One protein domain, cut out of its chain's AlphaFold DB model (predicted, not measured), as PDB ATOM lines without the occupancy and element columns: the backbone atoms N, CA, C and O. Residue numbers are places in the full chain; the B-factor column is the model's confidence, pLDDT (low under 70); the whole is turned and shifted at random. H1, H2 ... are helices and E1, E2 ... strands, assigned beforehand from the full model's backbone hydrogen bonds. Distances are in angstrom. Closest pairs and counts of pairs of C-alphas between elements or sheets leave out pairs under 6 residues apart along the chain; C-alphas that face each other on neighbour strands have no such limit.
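AT A GLANCE: This is residues 18 to 99 of the 769 residues of an uncharacterized protein of Moorella thermoacetica (UniProt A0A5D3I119). With little regular structure, this is a small three-stranded sheet with helices H1 and H2 side by side over one face, two layers; residues 23 to 29 stick out. The 82 printed residues hold E1, E2, H1, H2, E3 in that order, of mixed class, in under half of the residues. The mixed sheet runs E1 E3 E2. It is compact, radius of gyration of the C-alphas 13.1 A, spanning 39 by 26 by 20 A.

IN THESE COORDINATES: E1, residues 39 to 43, begins at C-alpha 39 (20.712, 34.548, -54.996); E3, residues 96 to 99, ends at C-alpha 99 (16.341, 26.725, -48.821). E2 is residues 53 to 56, H1 59 to 66, H2 81 to 91, 15.3 A long.

HOW THE PARTS SIT: E3 is parallel to E1, N 41 and O 97 2.9 A apart, and antiparallel to E2, N 54 and O 98 2.8 A apart. H2 is over E1 and E3, height 9.4 A. H1, on the same face, forms a hairpin with H2; closest C-alphas Glu 63 and Ile 82, 6.8 A. In both helices every O i to N i+4 pair is within hydrogen-bond range.

THE WHOLE: The printed part has no cut. The H1 to H2 link is long. Residues 18 to 35 have pLDDT under 70.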
ATOM      1  N   PHE A  18       9.181  36.101 -46.747       47.91
ATOM      2  CA  PHE A  18       7.892  35.828 -46.072       47.91
ATOM      3  C   PHE A  18       7.607  36.702 -44.834       47.91
ATOM      4  O   PHE A  18       6.893  36.284 -43.920       47.91
ATOM      5  N   ASN A  19       8.138  37.930 -44.797       40.94
ATOM      6  CA  ASN A  19       8.032  38.833 -43.644       40.94
ATOM      7  C   ASN A  19       8.700  38.297 -42.353       40.94
ATOM      8  O   ASN A  19       8.452  38.803 -41.258       40.94
ATOM      9  N   LEU A  20       9.564  37.284 -42.470       40.75
ATOM     10  CA  LEU A  20      10.423  36.770 -41.407       40.75
ATOM     11  C   LEU A  20      11.759  37.516 -41.462       40.75
ATOM     12  O   LEU A  20      12.764  37.015 -41.961       40.75
ATOM     13  N   GLN A  21      11.778  38.742 -40.935       32.31
ATOM     14  CA  GLN A  21      13.042  39.403 -40.626       32.31
ATOM     15  C   GLN A  21      13.742  38.617 -39.514       32.31
ATOM     16  O   GLN A  21      13.391  38.719 -38.339       32.31
ATOM     17  N   VAL A  22      14.750  37.825 -39.872       37.09
ATOM     18  CA  VAL A  22      15.722  37.337 -38.896       37.09
ATOM     19  C   VAL A  22      16.718  38.481 -38.658       37.09
ATOM     20  O   VAL A  22      17.761  38.566 -39.301       37.09
ATOM     21  N   ASN A  23      16.344  39.351 -37.710       35.56
ATOM     22  CA  ASN A  23      17.143  40.339 -36.963       35.56
ATOM     23  C   ASN A  23      17.083  41.829 -37.362       35.56
ATOM     24  O   ASN A  23      16.986  42.207 -38.528       35.56
ATOM     25  N   ASP A  24      17.195  42.629 -36.292       34.75
ATOM     26  CA  ASP A  24      17.088  44.081 -36.153       34.75
ATOM     27  C   ASP A  24      17.800  44.901 -37.242       34.75
ATOM     28  O   ASP A  24      18.985  44.713 -37.530       34.75
ATOM     29  N   GLU A  25      17.106  45.924 -37.753       35.09
ATOM     30  CA  GLU A  25      17.652  46.955 -38.654       35.09
ATOM     31  C   GLU A  25      18.911  47.662 -38.104       35.09
ATOM     32  O   GLU A  25      19.652  48.292 -38.859       35.09
ATOM     33  N   ALA A  26      19.190  47.544 -36.802       31.41
ATOM     34  CA  ALA A  26      20.287  48.223 -36.119       31.41
ATOM     35  C   ALA A  26      21.692  47.679 -36.448       31.41
ATOM     36  O   ALA A  26      22.669  48.395 -36.223       31.41
ATOM     37  N   ASP A  27      21.812  46.467 -37.004       35.91
ATOM     38  CA  ASP A  27      23.108  45.849 -37.350       35.91
ATOM     39  C   ASP A  27      23.383  45.842 -38.869       35.91
ATOM     40  O   ASP A  27      24.276  45.149 -39.370       35.91
ATOM     41  N   TYR A  28      22.639  46.658 -39.633       40.12
ATOM     42  CA  TYR A  28      23.013  47.036 -40.996       40.12
ATOM     43  C   TYR A  28      24.271  47.921 -40.964       40.12
ATOM     44  O   TYR A  28      24.233  49.143 -41.077       40.12
ATOM     45  N   GLN A  29      25.425  47.278 -40.819       32.22
ATOM     46  CA  GLN A  29      26.708  47.810 -41.255       32.22
ATOM     47  C   GLN A  29      27.038  47.091 -42.567       32.22
ATOM     48  O   GLN A  29      27.560  45.973 -42.529       32.22
ATOM     49  N   PRO A  30      26.740  47.667 -43.749       36.84
ATOM     50  CA  PRO A  30      27.287  47.168 -44.999       36.84
ATOM     51  C   PRO A  30      28.791  47.438 -44.951       36.84
ATOM     52  O   PRO A  30      29.277  48.410 -45.518       36.84
ATOM     53  N   ASN A  31      29.555  46.583 -44.271       36.31
ATOM     54  CA  ASN A  31      30.994  46.766 -44.057       36.31
ATOM     55  C   ASN A  31      31.823  46.623 -45.354       36.31
ATOM     56  O   ASN A  31      33.034  46.435 -45.308       36.31
ATOM     57  N   THR A  32      31.184  46.713 -46.527       39.69
ATOM     58  CA  THR A  32      31.840  46.755 -47.840       39.69
ATOM     59  C   THR A  32      31.199  47.714 -48.855       39.69
ATOM     60  O   THR A  32      31.815  47.958 -49.885       39.69
ATOM     61  N   GLY A  33      29.998  48.268 -48.619       42.12
ATOM     62  CA  GLY A  33      29.302  49.107 -49.614       42.12
ATOM     63  C   GLY A  33      28.955  48.413 -50.946       42.12
ATOM     64  O   GLY A  33      28.586  49.094 -51.900       42.12
ATOM     65  N   VAL A  34      29.081  47.081 -51.041       52.94
ATOM     66  CA  VAL A  34      28.792  46.304 -52.257       52.94
ATOM     67  C   VAL A  34      27.336  45.838 -52.230       52.94
ATOM     68  O   VAL A  34      26.956  45.058 -51.360       52.94
ATOM     69  N   VAL A  35      26.537  46.305 -53.188       67.38
ATOM     70  CA  VAL A  35      25.176  45.807 -53.449       67.38
ATOM     71  C   VAL A  35      25.280  44.651 -54.444       67.38
ATOM     72  O   VAL A  35      25.948  44.794 -55.468       67.38
ATOM     73  N   THR A  36      24.658  43.512 -54.140       79.69
ATOM     74  CA  THR A  36      24.591  42.348 -55.039       79.69
ATOM     75  C   THR A  36      23.147  41.926 -55.256       79.69
ATOM     76  O   THR A  36      22.348  42.055 -54.333       79.69
ATOM     77  N   ASP A  37      22.841  41.371 -56.426       85.88
ATOM     78  CA  ASP A  37      21.548  40.738 -56.702       85.88
ATOM     79  C   ASP A  37      21.306  39.543 -55.754       85.88
ATOM     80  O   ASP A  37      22.248  38.832 -55.383       85.88
ATOM     81  N   GLY A  38      20.042  39.305 -55.396       88.81
ATOM     82  CA  GLY A  38      19.645  38.208 -54.513       88.81
ATOM     83  C   GLY A  38      19.766  36.835 -55.175       88.81
ATOM     84  O   GLY A  38      19.170  36.586 -56.228       88.81
ATOM     85  N   VAL A  39      20.506  35.928 -54.533       94.12
ATOM     86  CA  VAL A  39      20.712  34.548 -54.996       94.12
ATOM     87  C   VAL A  39      20.076  33.564 -54.014       94.12
ATOM     88  O   VAL A  39      20.418  33.544 -52.831       94.12
ATOM     89  N   LEU A  40      19.183  32.711 -54.515       95.75
ATOM     90  CA  LEU A  40      18.591  31.599 -53.774       95.75
ATOM     91  C   LEU A  40      19.327  30.295 -54.098       95.75
ATOM     92  O   LEU A  40      19.355  29.848 -55.246       95.75
ATOM     93  N   LEU A  41      19.886  29.663 -53.069       98.06
ATOM     94  CA  LEU A  41      20.441  28.317 -53.145       98.06
ATOM     95  C   LEU A  41      19.427  27.300 -52.621       98.06
ATOM     96  O   LEU A  41      18.888  27.477 -51.528       98.06
ATOM     97  N   ILE A  42      19.219  26.218 -53.369       98.12
ATOM     98  CA  ILE A  42      18.332  25.116 -52.974       98.12
ATOM     99  C   ILE A  42      19.158  23.837 -52.881       98.12
ATOM    100  O   ILE A  42      19.833  23.465 -53.839       98.12
ATOM    101  N   GLY A  43      19.130  23.162 -51.734       97.00
ATOM    102  CA  GLY A  43      19.970  21.987 -51.506       97.00
ATOM    103  C   GLY A  43      19.661  21.246 -50.211       97.00
ATOM    104  O   GLY A  43      18.715  21.571 -49.499       97.00
ATOM    105  N   THR A  44      20.465  20.238 -49.893       96.62
ATOM    106  CA  THR A  44      20.320  19.437 -48.669       96.62
ATOM    107  C   THR A  44      21.246  19.952 -47.570       96.62
ATOM    108  O   THR A  44      22.292  20.550 -47.844       96.62
ATOM    109  N   ALA A  45      20.856  19.749 -46.314       95.56
ATOM    110  CA  ALA A  45      21.602  20.192 -45.137       95.56
ATOM    111  C   ALA A  45      21.395  19.220 -43.970       95.56
ATOM    112  O   ALA A  45      20.393  18.505 -43.923       95.56
ATOM    113  N   VAL A  46      22.324  19.203 -43.010       92.94
ATOM    114  CA  VAL A  46      22.219  18.325 -41.829       92.94
ATOM    115  C   VAL A  46      21.220  18.849 -40.794       92.94
ATOM    116  O   VAL A  46      20.728  18.094 -39.958       92.94
ATOM    117  N   ASP A  47      20.906  20.141 -40.848       92.19
ATOM    118  CA  ASP A  47      20.024  20.837 -39.921       92.19
ATOM    119  C   ASP A  47      19.230  21.938 -40.632       92.19
ATOM    120  O   ASP A  47      19.454  22.215 -41.807       92.19
ATOM    121  N   GLY A  48      18.308  22.569 -39.914       91.81
ATOM    122  CA  GLY A  48      17.652  23.803 -40.308       91.81
ATOM    123  C   GLY A  48      16.239  23.596 -40.837       91.81
ATOM    124  O   GLY A  48      15.827  22.460 -41.110       91.81
ATOM    125  N   PRO A  49      15.479  24.692 -40.969       93.12
ATOM    126  CA  PRO A  49      14.125  24.655 -41.498       93.12
ATOM    127  C   PRO A  49      14.128  24.073 -42.914       93.12
ATOM    128  O   PRO A  49      15.017  24.373 -43.706       93.12
ATOM    129  N   VAL A  50      13.145  23.227 -43.213       94.38
ATOM    130  CA  VAL A  50      12.956  22.597 -44.527       94.38
ATOM    131  C   VAL A  50      11.871  23.359 -45.276       94.38
ATOM    132  O   VAL A  50      10.913  23.814 -44.655       94.38
ATOM    133  N   GLU A  51      12.041  23.501 -46.590       93.44
ATOM    134  CA  GLU A  51      11.064  24.112 -47.500       93.44
ATOM    135  C   GLU A  51      10.734  25.576 -47.189       93.44
ATOM    136  O   GLU A  51       9.706  26.113 -47.593       93.44
ATOM    137  N   PHE A  52      11.659  26.250 -46.512       90.19
ATOM    138  CA  PHE A  52      11.533  27.650 -46.162       90.19
ATOM    139  C   PHE A  52      12.821  28.399 -46.536       90.19
ATOM    140  O   PHE A  52      13.884  28.063 -46.003       90.19
ATOM    141  N   PRO A  53      12.768  29.383 -47.454       90.81
ATOM    142  CA  PRO A  53      13.913  30.229 -47.770       90.81
ATOM    143  C   PRO A  53      14.320  31.073 -46.565       90.81
ATOM    144  O   PRO A  53      13.510  31.807 -46.003       90.81
ATOM    145  N   VAL A  54      15.592  30.995 -46.183       91.12
ATOM    146  CA  VAL A  54      16.161  31.785 -45.092       91.12
ATOM    147  C   VAL A  54      17.243  32.702 -45.634       91.12
ATOM    148  O   VAL A  54      18.250  32.233 -46.168       91.12
ATOM    149  N   SER A  55      17.057  34.008 -45.459       88.75
ATOM    150  CA  SER A  55      18.109  34.999 -45.676       88.75
ATOM    151  C   SER A  55      19.236  34.802 -44.666       88.75
ATOM    152  O   SER A  55      18.998  34.808 -43.460       88.75
ATOM    153  N   VAL A  56      20.471  34.683 -45.151       85.00
ATOM    154  CA  VAL A  56      21.668  34.547 -44.313       85.00
ATOM    155  C   VAL A  56      22.717  35.566 -44.734       85.00
ATOM    156  O   VAL A  56      23.031  35.710 -45.915       85.00
ATOM    157  N   ARG A  57      23.299  36.274 -43.762       80.12
ATOM    158  CA  ARG A  57      24.293  37.329 -44.049       80.12
ATOM    159  C   ARG A  57      25.712  36.922 -43.685       80.12
ATOM    160  O   ARG A  57      26.675  37.480 -44.212       80.12
ATOM    161  N   ARG A  58      25.864  35.959 -42.773       84.06
ATOM    162  CA  ARG A  58      27.164  35.493 -42.273       84.06
ATOM    163  C   ARG A  58      27.288  33.986 -42.418       84.06
ATOM    164  O   ARG A  58      26.333  33.253 -42.190       84.06
ATOM    165  N   LEU A  59      28.501  33.525 -42.721       87.56
ATOM    166  CA  LEU A  59      28.810  32.094 -42.808       87.56
ATOM    167  C   LEU A  59      28.481  31.366 -41.496       87.56
ATOM    168  O   LEU A  59      27.882  30.301 -41.522       87.56
ATOM    169  N   THR A  60      28.810  31.976 -40.354       86.50
ATOM    170  CA  THR A  60      28.565  31.391 -39.028       86.50
ATOM    171  C   THR A  60      27.078  31.239 -38.720       86.50
ATOM    172  O   THR A  60      26.673  30.238 -38.157       86.50
ATOM    173  N   GLU A  61      26.253  32.205 -39.132       86.56
ATOM    174  CA  GLU A  61      24.796  32.150 -38.962       86.56
ATOM    175  C   GLU A  61      24.181  31.008 -39.776       86.56
ATOM    176  O   GLU A  61      23.342  30.267 -39.267       86.56
ATOM    177  N   ALA A  62      24.628  30.838 -41.023       90.12
ATOM    178  CA  ALA A  62      24.185  29.731 -41.858       90.12
ATOM    179  C   ALA A  62      24.580  28.378 -41.245       90.12
ATOM    180  O   ALA A  62      23.752  27.475 -41.193       90.12
ATOM    181  N   GLU A  63      25.810  28.245 -40.739       89.50
ATOM    182  CA  GLU A  63      26.290  27.014 -40.096       89.50
ATOM    183  C   GLU A  63      25.580  26.704 -38.775       89.50
ATOM    184  O   GLU A  63      25.289  25.542 -38.501       89.50
ATOM    185  N   ASP A  64      25.255  27.722 -37.978       86.31
ATOM    186  CA  ASP A  64      24.497  27.550 -36.737       86.31
ATOM    187  C   ASP A  64      23.061  27.070 -37.003       86.31
ATOM    188  O   ASP A  64      22.484  26.362 -36.173       86.31
ATOM    189  N   LEU A  65      22.473  27.456 -38.144       89.69
ATOM    190  CA  LEU A  65      21.099  27.113 -38.504       89.69
ATOM    191  C   LEU A  65      20.987  25.804 -39.298       89.69
ATOM    192  O   LEU A  65      20.115  24.990 -39.005       89.69
ATOM    193  N   PHE A  66      21.837  25.612 -40.307       92.94
ATOM    194  CA  PHE A  66      21.780  24.487 -41.249       92.94
ATOM    195  C   PHE A  66      22.855  23.414 -40.995       92.94
ATOM    196  O   PHE A  66      22.868  22.364 -41.648       92.94
ATOM    197  N   GLY A  67      23.716  23.641 -40.001       89.12
ATOM    198  CA  GLY A  67      24.808  22.763 -39.597       89.12
ATOM    199  C   GLY A  67      26.109  23.006 -40.368       89.12
ATOM    200  O   GLY A  67      26.157  23.750 -41.339       89.12
ATOM    201  N   GLY A  68      27.202  22.384 -39.917       87.75
ATOM    202  CA  GLY A  68      28.514  22.503 -40.570       87.75
ATOM    203  C   GLY A  68      28.653  21.634 -41.826       87.75
ATOM    204  O   GLY A  68      27.728  20.919 -42.199       87.75
ATOM    205  N   MET A  69      29.840  21.636 -42.442       88.88
ATOM    206  CA  MET A  69      30.166  20.804 -43.621       88.88
ATOM    207  C   MET A  69      30.795  19.447 -43.277       88.88
ATOM    208  O   MET A  69      31.184  18.695 -44.167       88.88
ATOM    209  N   VAL A  70      30.957  19.137 -41.991       87.81
ATOM    210  CA  VAL A  70      31.664  17.946 -41.511       87.81
ATOM    211  C   VAL A  70      30.719  17.105 -40.661       87.81
ATOM    212  O   VAL A  70      29.999  17.617 -39.805       87.81
ATOM    213  N   ALA A  71      30.682  15.804 -40.926       81.69
ATOM    214  CA  ALA A  71      29.956  14.826 -40.134       81.69
ATOM    215  C   ALA A  71      30.675  14.561 -38.792       81.69
ATOM    216  O   ALA A  71      31.868  14.834 -38.660       81.69
ATOM    217  N   PRO A  72      30.006  13.969 -37.784       75.06
ATOM    218  CA  PRO A  72      30.617  13.714 -36.471       75.06
ATOM    219  C   PRO A  72      31.904  12.868 -36.492       75.06
ATOM    220  O   PRO A  72      32.671  12.897 -35.535       75.06
ATOM    221  N   ASN A  73      32.150  12.118 -37.571       78.69
ATOM    222  CA  ASN A  73      33.368  11.330 -37.782       78.69
ATOM    223  C   ASN A  73      34.551  12.147 -38.348       78.69
ATOM    224  O   ASN A  73      35.601  11.568 -38.619       78.69
ATOM    225  N   GLY A  74      34.395  13.458 -38.551       80.38
ATOM    226  CA  GLY A  74      35.434  14.336 -39.096       80.38
ATOM    227  C   GLY A  74      35.548  14.330 -40.625       80.38
ATOM    228  O   GLY A  74      36.389  15.046 -41.161       80.38
ATOM    229  N   LEU A  75      34.717  13.560 -41.335       85.31
ATOM    230  CA  LEU A  75      34.665  13.558 -42.801       85.31
ATOM    231  C   LEU A  75      33.636  14.574 -43.317       85.31
ATOM    232  O   LEU A  75      32.675  14.860 -42.603       85.31
ATOM    233  N   PRO A  76      33.781  15.100 -44.547       88.31
ATOM    234  CA  PRO A  76      32.767  15.962 -45.149       88.31
ATOM    235  C   PRO A  76      31.381  15.305 -45.110       88.31
ATOM    236  O   PRO A  76      31.235  14.146 -45.502       88.31
ATOM    237  N   ASN A  77      30.364  16.026 -44.634       85.88
ATOM    238  CA  ASN A  77      28.987  15.593 -44.825       85.88
ATOM    239  C   ASN A  77      28.606  15.906 -46.276       85.88
ATOM    240  O   ASN A  77      28.874  16.989 -46.779       85.88
ATOM    241  N   GLU A  78      28.044  14.940 -46.998       90.56
ATOM    242  CA  GLU A  78      27.734  15.070 -48.434       90.56
ATOM    243  C   GLU A  78      26.553  16.028 -48.716       90.56
ATOM    244  O   GLU A  78      25.836  15.878 -49.702       90.56
ATOM    245  N   MET A  79      26.302  16.979 -47.814       93.94
ATOM    246  CA  MET A  79      25.251  17.979 -47.910       93.94
ATOM    247  C   MET A  79      25.736  19.187 -48.704       93.94
ATOM    248  O   MET A  79      26.887  19.621 -48.604       93.94
ATOM    249  N   SER A  80      24.833  19.752 -49.495       94.56
ATOM    250  CA  SER A  80      25.205  20.714 -50.524       94.56
ATOM    251  C   SER A  80      25.048  22.170 -50.084       94.56
ATOM    252  O   SER A  80      25.844  23.017 -50.490       94.56
ATOM    253  N   LEU A  81      24.079  22.475 -49.216       95.88
ATOM    254  CA  LEU A  81      23.604  23.843 -48.983       95.88
ATOM    255  C   LEU A  81      24.680  24.783 -48.420       95.88
ATOM    256  O   LEU A  81      24.926  25.859 -48.964       95.88
ATOM    257  N   ILE A  82      25.372  24.358 -47.363       94.88
ATOM    258  CA  ILE A  82      26.398  25.173 -46.689       94.88
ATOM    259  C   ILE A  82      27.673  25.274 -47.522       94.88
ATOM    260  O   ILE A  82      28.323  26.323 -47.554       94.88
ATOM    261  N   ARG A  83      27.994  24.210 -48.265       94.62
ATOM    262  CA  ARG A  83      29.074  24.229 -49.250       94.62
ATOM    263  C   ARG A  83      28.796  25.268 -50.335       94.62
ATOM    264  O   ARG A  83      29.621  26.154 -50.544       94.62
ATOM    265  N   GLY A  84      27.616  25.216 -50.953       95.50
ATOM    266  CA  GLY A  84      27.195  26.171 -51.977       95.50
ATOM    267  C   GLY A  84      27.166  27.610 -51.460       95.50
ATOM    268  O   GLY A  84      27.620  28.517 -52.154       95.50
ATOM    269  N   MET A  85      26.722  27.828 -50.217       95.12
ATOM    270  CA  MET A  85      26.732  29.152 -49.586       95.12
ATOM    271  C   MET A  85      28.150  29.710 -49.435       95.12
ATOM    272  O   MET A  85      28.396  30.872 -49.758       95.12
ATOM    273  N   ARG A  86      29.107  28.883 -48.999       94.12
ATOM    274  CA  ARG A  86      30.516  29.281 -48.874       94.12
ATOM    275  C   ARG A  86      31.160  29.570 -50.229       94.12
ATOM    276  O   ARG A  86      31.871  30.565 -50.343       94.12
ATOM    277  N   GLU A  87      30.888  28.749 -51.243       95.12
ATOM    278  CA  GLU A  87      31.337  28.978 -52.625       95.12
ATOM    279  C   GLU A  87      30.792  30.312 -53.168       95.12
ATOM    280  O   GLU A  87      31.545  31.146 -53.674       95.12
ATOM    281  N   LEU A  88      29.494  30.560 -52.982       95.12
ATOM    282  CA  LEU A  88      28.811  31.774 -53.422       95.12
ATOM    283  C   LEU A  88      29.313  33.031 -52.687       95.12
ATOM    284  O   LEU A  88      29.557  34.073 -53.303       95.12
ATOM    285  N   TYR A  89      29.535  32.931 -51.375       93.31
ATOM    286  CA  TYR A  89      30.098  34.011 -50.565       93.31
ATOM    287  C   TYR A  89      31.550  34.324 -50.964       93.31
ATOM    288  O   TYR A  89      31.936  35.497 -51.035       93.31
ATOM    289  N   ALA A  90      32.354  33.298 -51.271       92.38
ATOM    290  CA  ALA A  90      33.723  33.448 -51.772       92.38
ATOM    291  C   ALA A  90      33.771  34.089 -53.169       92.38
ATOM    292  O   ALA A  90      34.701  34.842 -53.468       92.38
ATOM    293  N   ALA A  91      32.750  33.849 -53.994       93.00
ATOM    294  CA  ALA A  91      32.572  34.499 -55.288       93.00
ATOM    295  C   ALA A  91      32.192  35.989 -55.189       93.00
ATOM    296  O   ALA A  91      32.344  36.714 -56.168       93.00
ATOM    297  N   GLY A  92      31.793  36.455 -53.999       90.00
ATOM    298  CA  GLY A  92      31.578  37.870 -53.677       90.00
ATOM    299  C   GLY A  92      30.117  38.275 -53.469       90.00
ATOM    300  O   GLY A  92      29.861  39.421 -53.107       90.00
ATOM    301  N   CYS A  93      29.171  37.343 -53.607       90.56
ATOM    302  CA  CYS A  93      27.758  37.589 -53.322       90.56
ATOM    303  C   CYS A  93      27.527  37.857 -51.826       90.56
ATOM    304  O   CYS A  93      28.171  37.242 -50.966       90.56
ATOM    305  N   ARG A  94      26.629  38.794 -51.506       88.44
ATOM    306  CA  ARG A  94      26.284  39.159 -50.123       88.44
ATOM    307  C   ARG A  94      24.792  39.088 -49.820       88.44
ATOM    308  O   ARG A  94      24.449  39.011 -48.646       88.44
ATOM    309  N   ASP A  95      23.945  39.059 -50.843       87.56
ATOM    310  CA  ASP A  95      22.519  38.790 -50.702       87.56
ATOM    311  C   ASP A  95      22.206  37.317 -51.025       87.56
ATOM    312  O   ASP A  95      22.031  36.939 -52.186       87.56
ATOM    313  N   ILE A  96      22.214  36.470 -49.990       91.38
ATOM    314  CA  ILE A  96      22.118  35.010 -50.112       91.38
ATOM    315  C   ILE A  96      20.923  34.504 -49.311       91.38
ATOM    316  O   ILE A  96      20.810  34.754 -48.109       91.38
ATOM    317  N   ARG A  97      20.079  33.702 -49.961       93.12
ATOM    318  CA  ARG A  97      19.016  32.940 -49.304       93.12
ATOM    319  C   ARG A  97      19.258  31.449 -49.483       93.12
ATOM    320  O   ARG A  97      19.690  31.007 -50.547       93.12
ATOM    321  N   LEU A  98      19.004  30.677 -48.435       95.81
ATOM    322  CA  LEU A  98      19.185  29.229 -48.405       95.81
ATOM    323  C   LEU A  98      17.839  28.555 -48.180       95.81
ATOM    324  O   LEU A  98      17.147  28.875 -47.219       95.81
ATOM    325  N   MET A  99      17.493  27.593 -49.026       96.12
ATOM    326  CA  MET A  99      16.341  26.725 -48.821       96.12
ATOM    327  C   MET A  99      16.818  25.283 -48.745       96.12
ATOM    328  O   MET A  99      17.341  24.720 -49.712       96.12
TER     329      MET A  99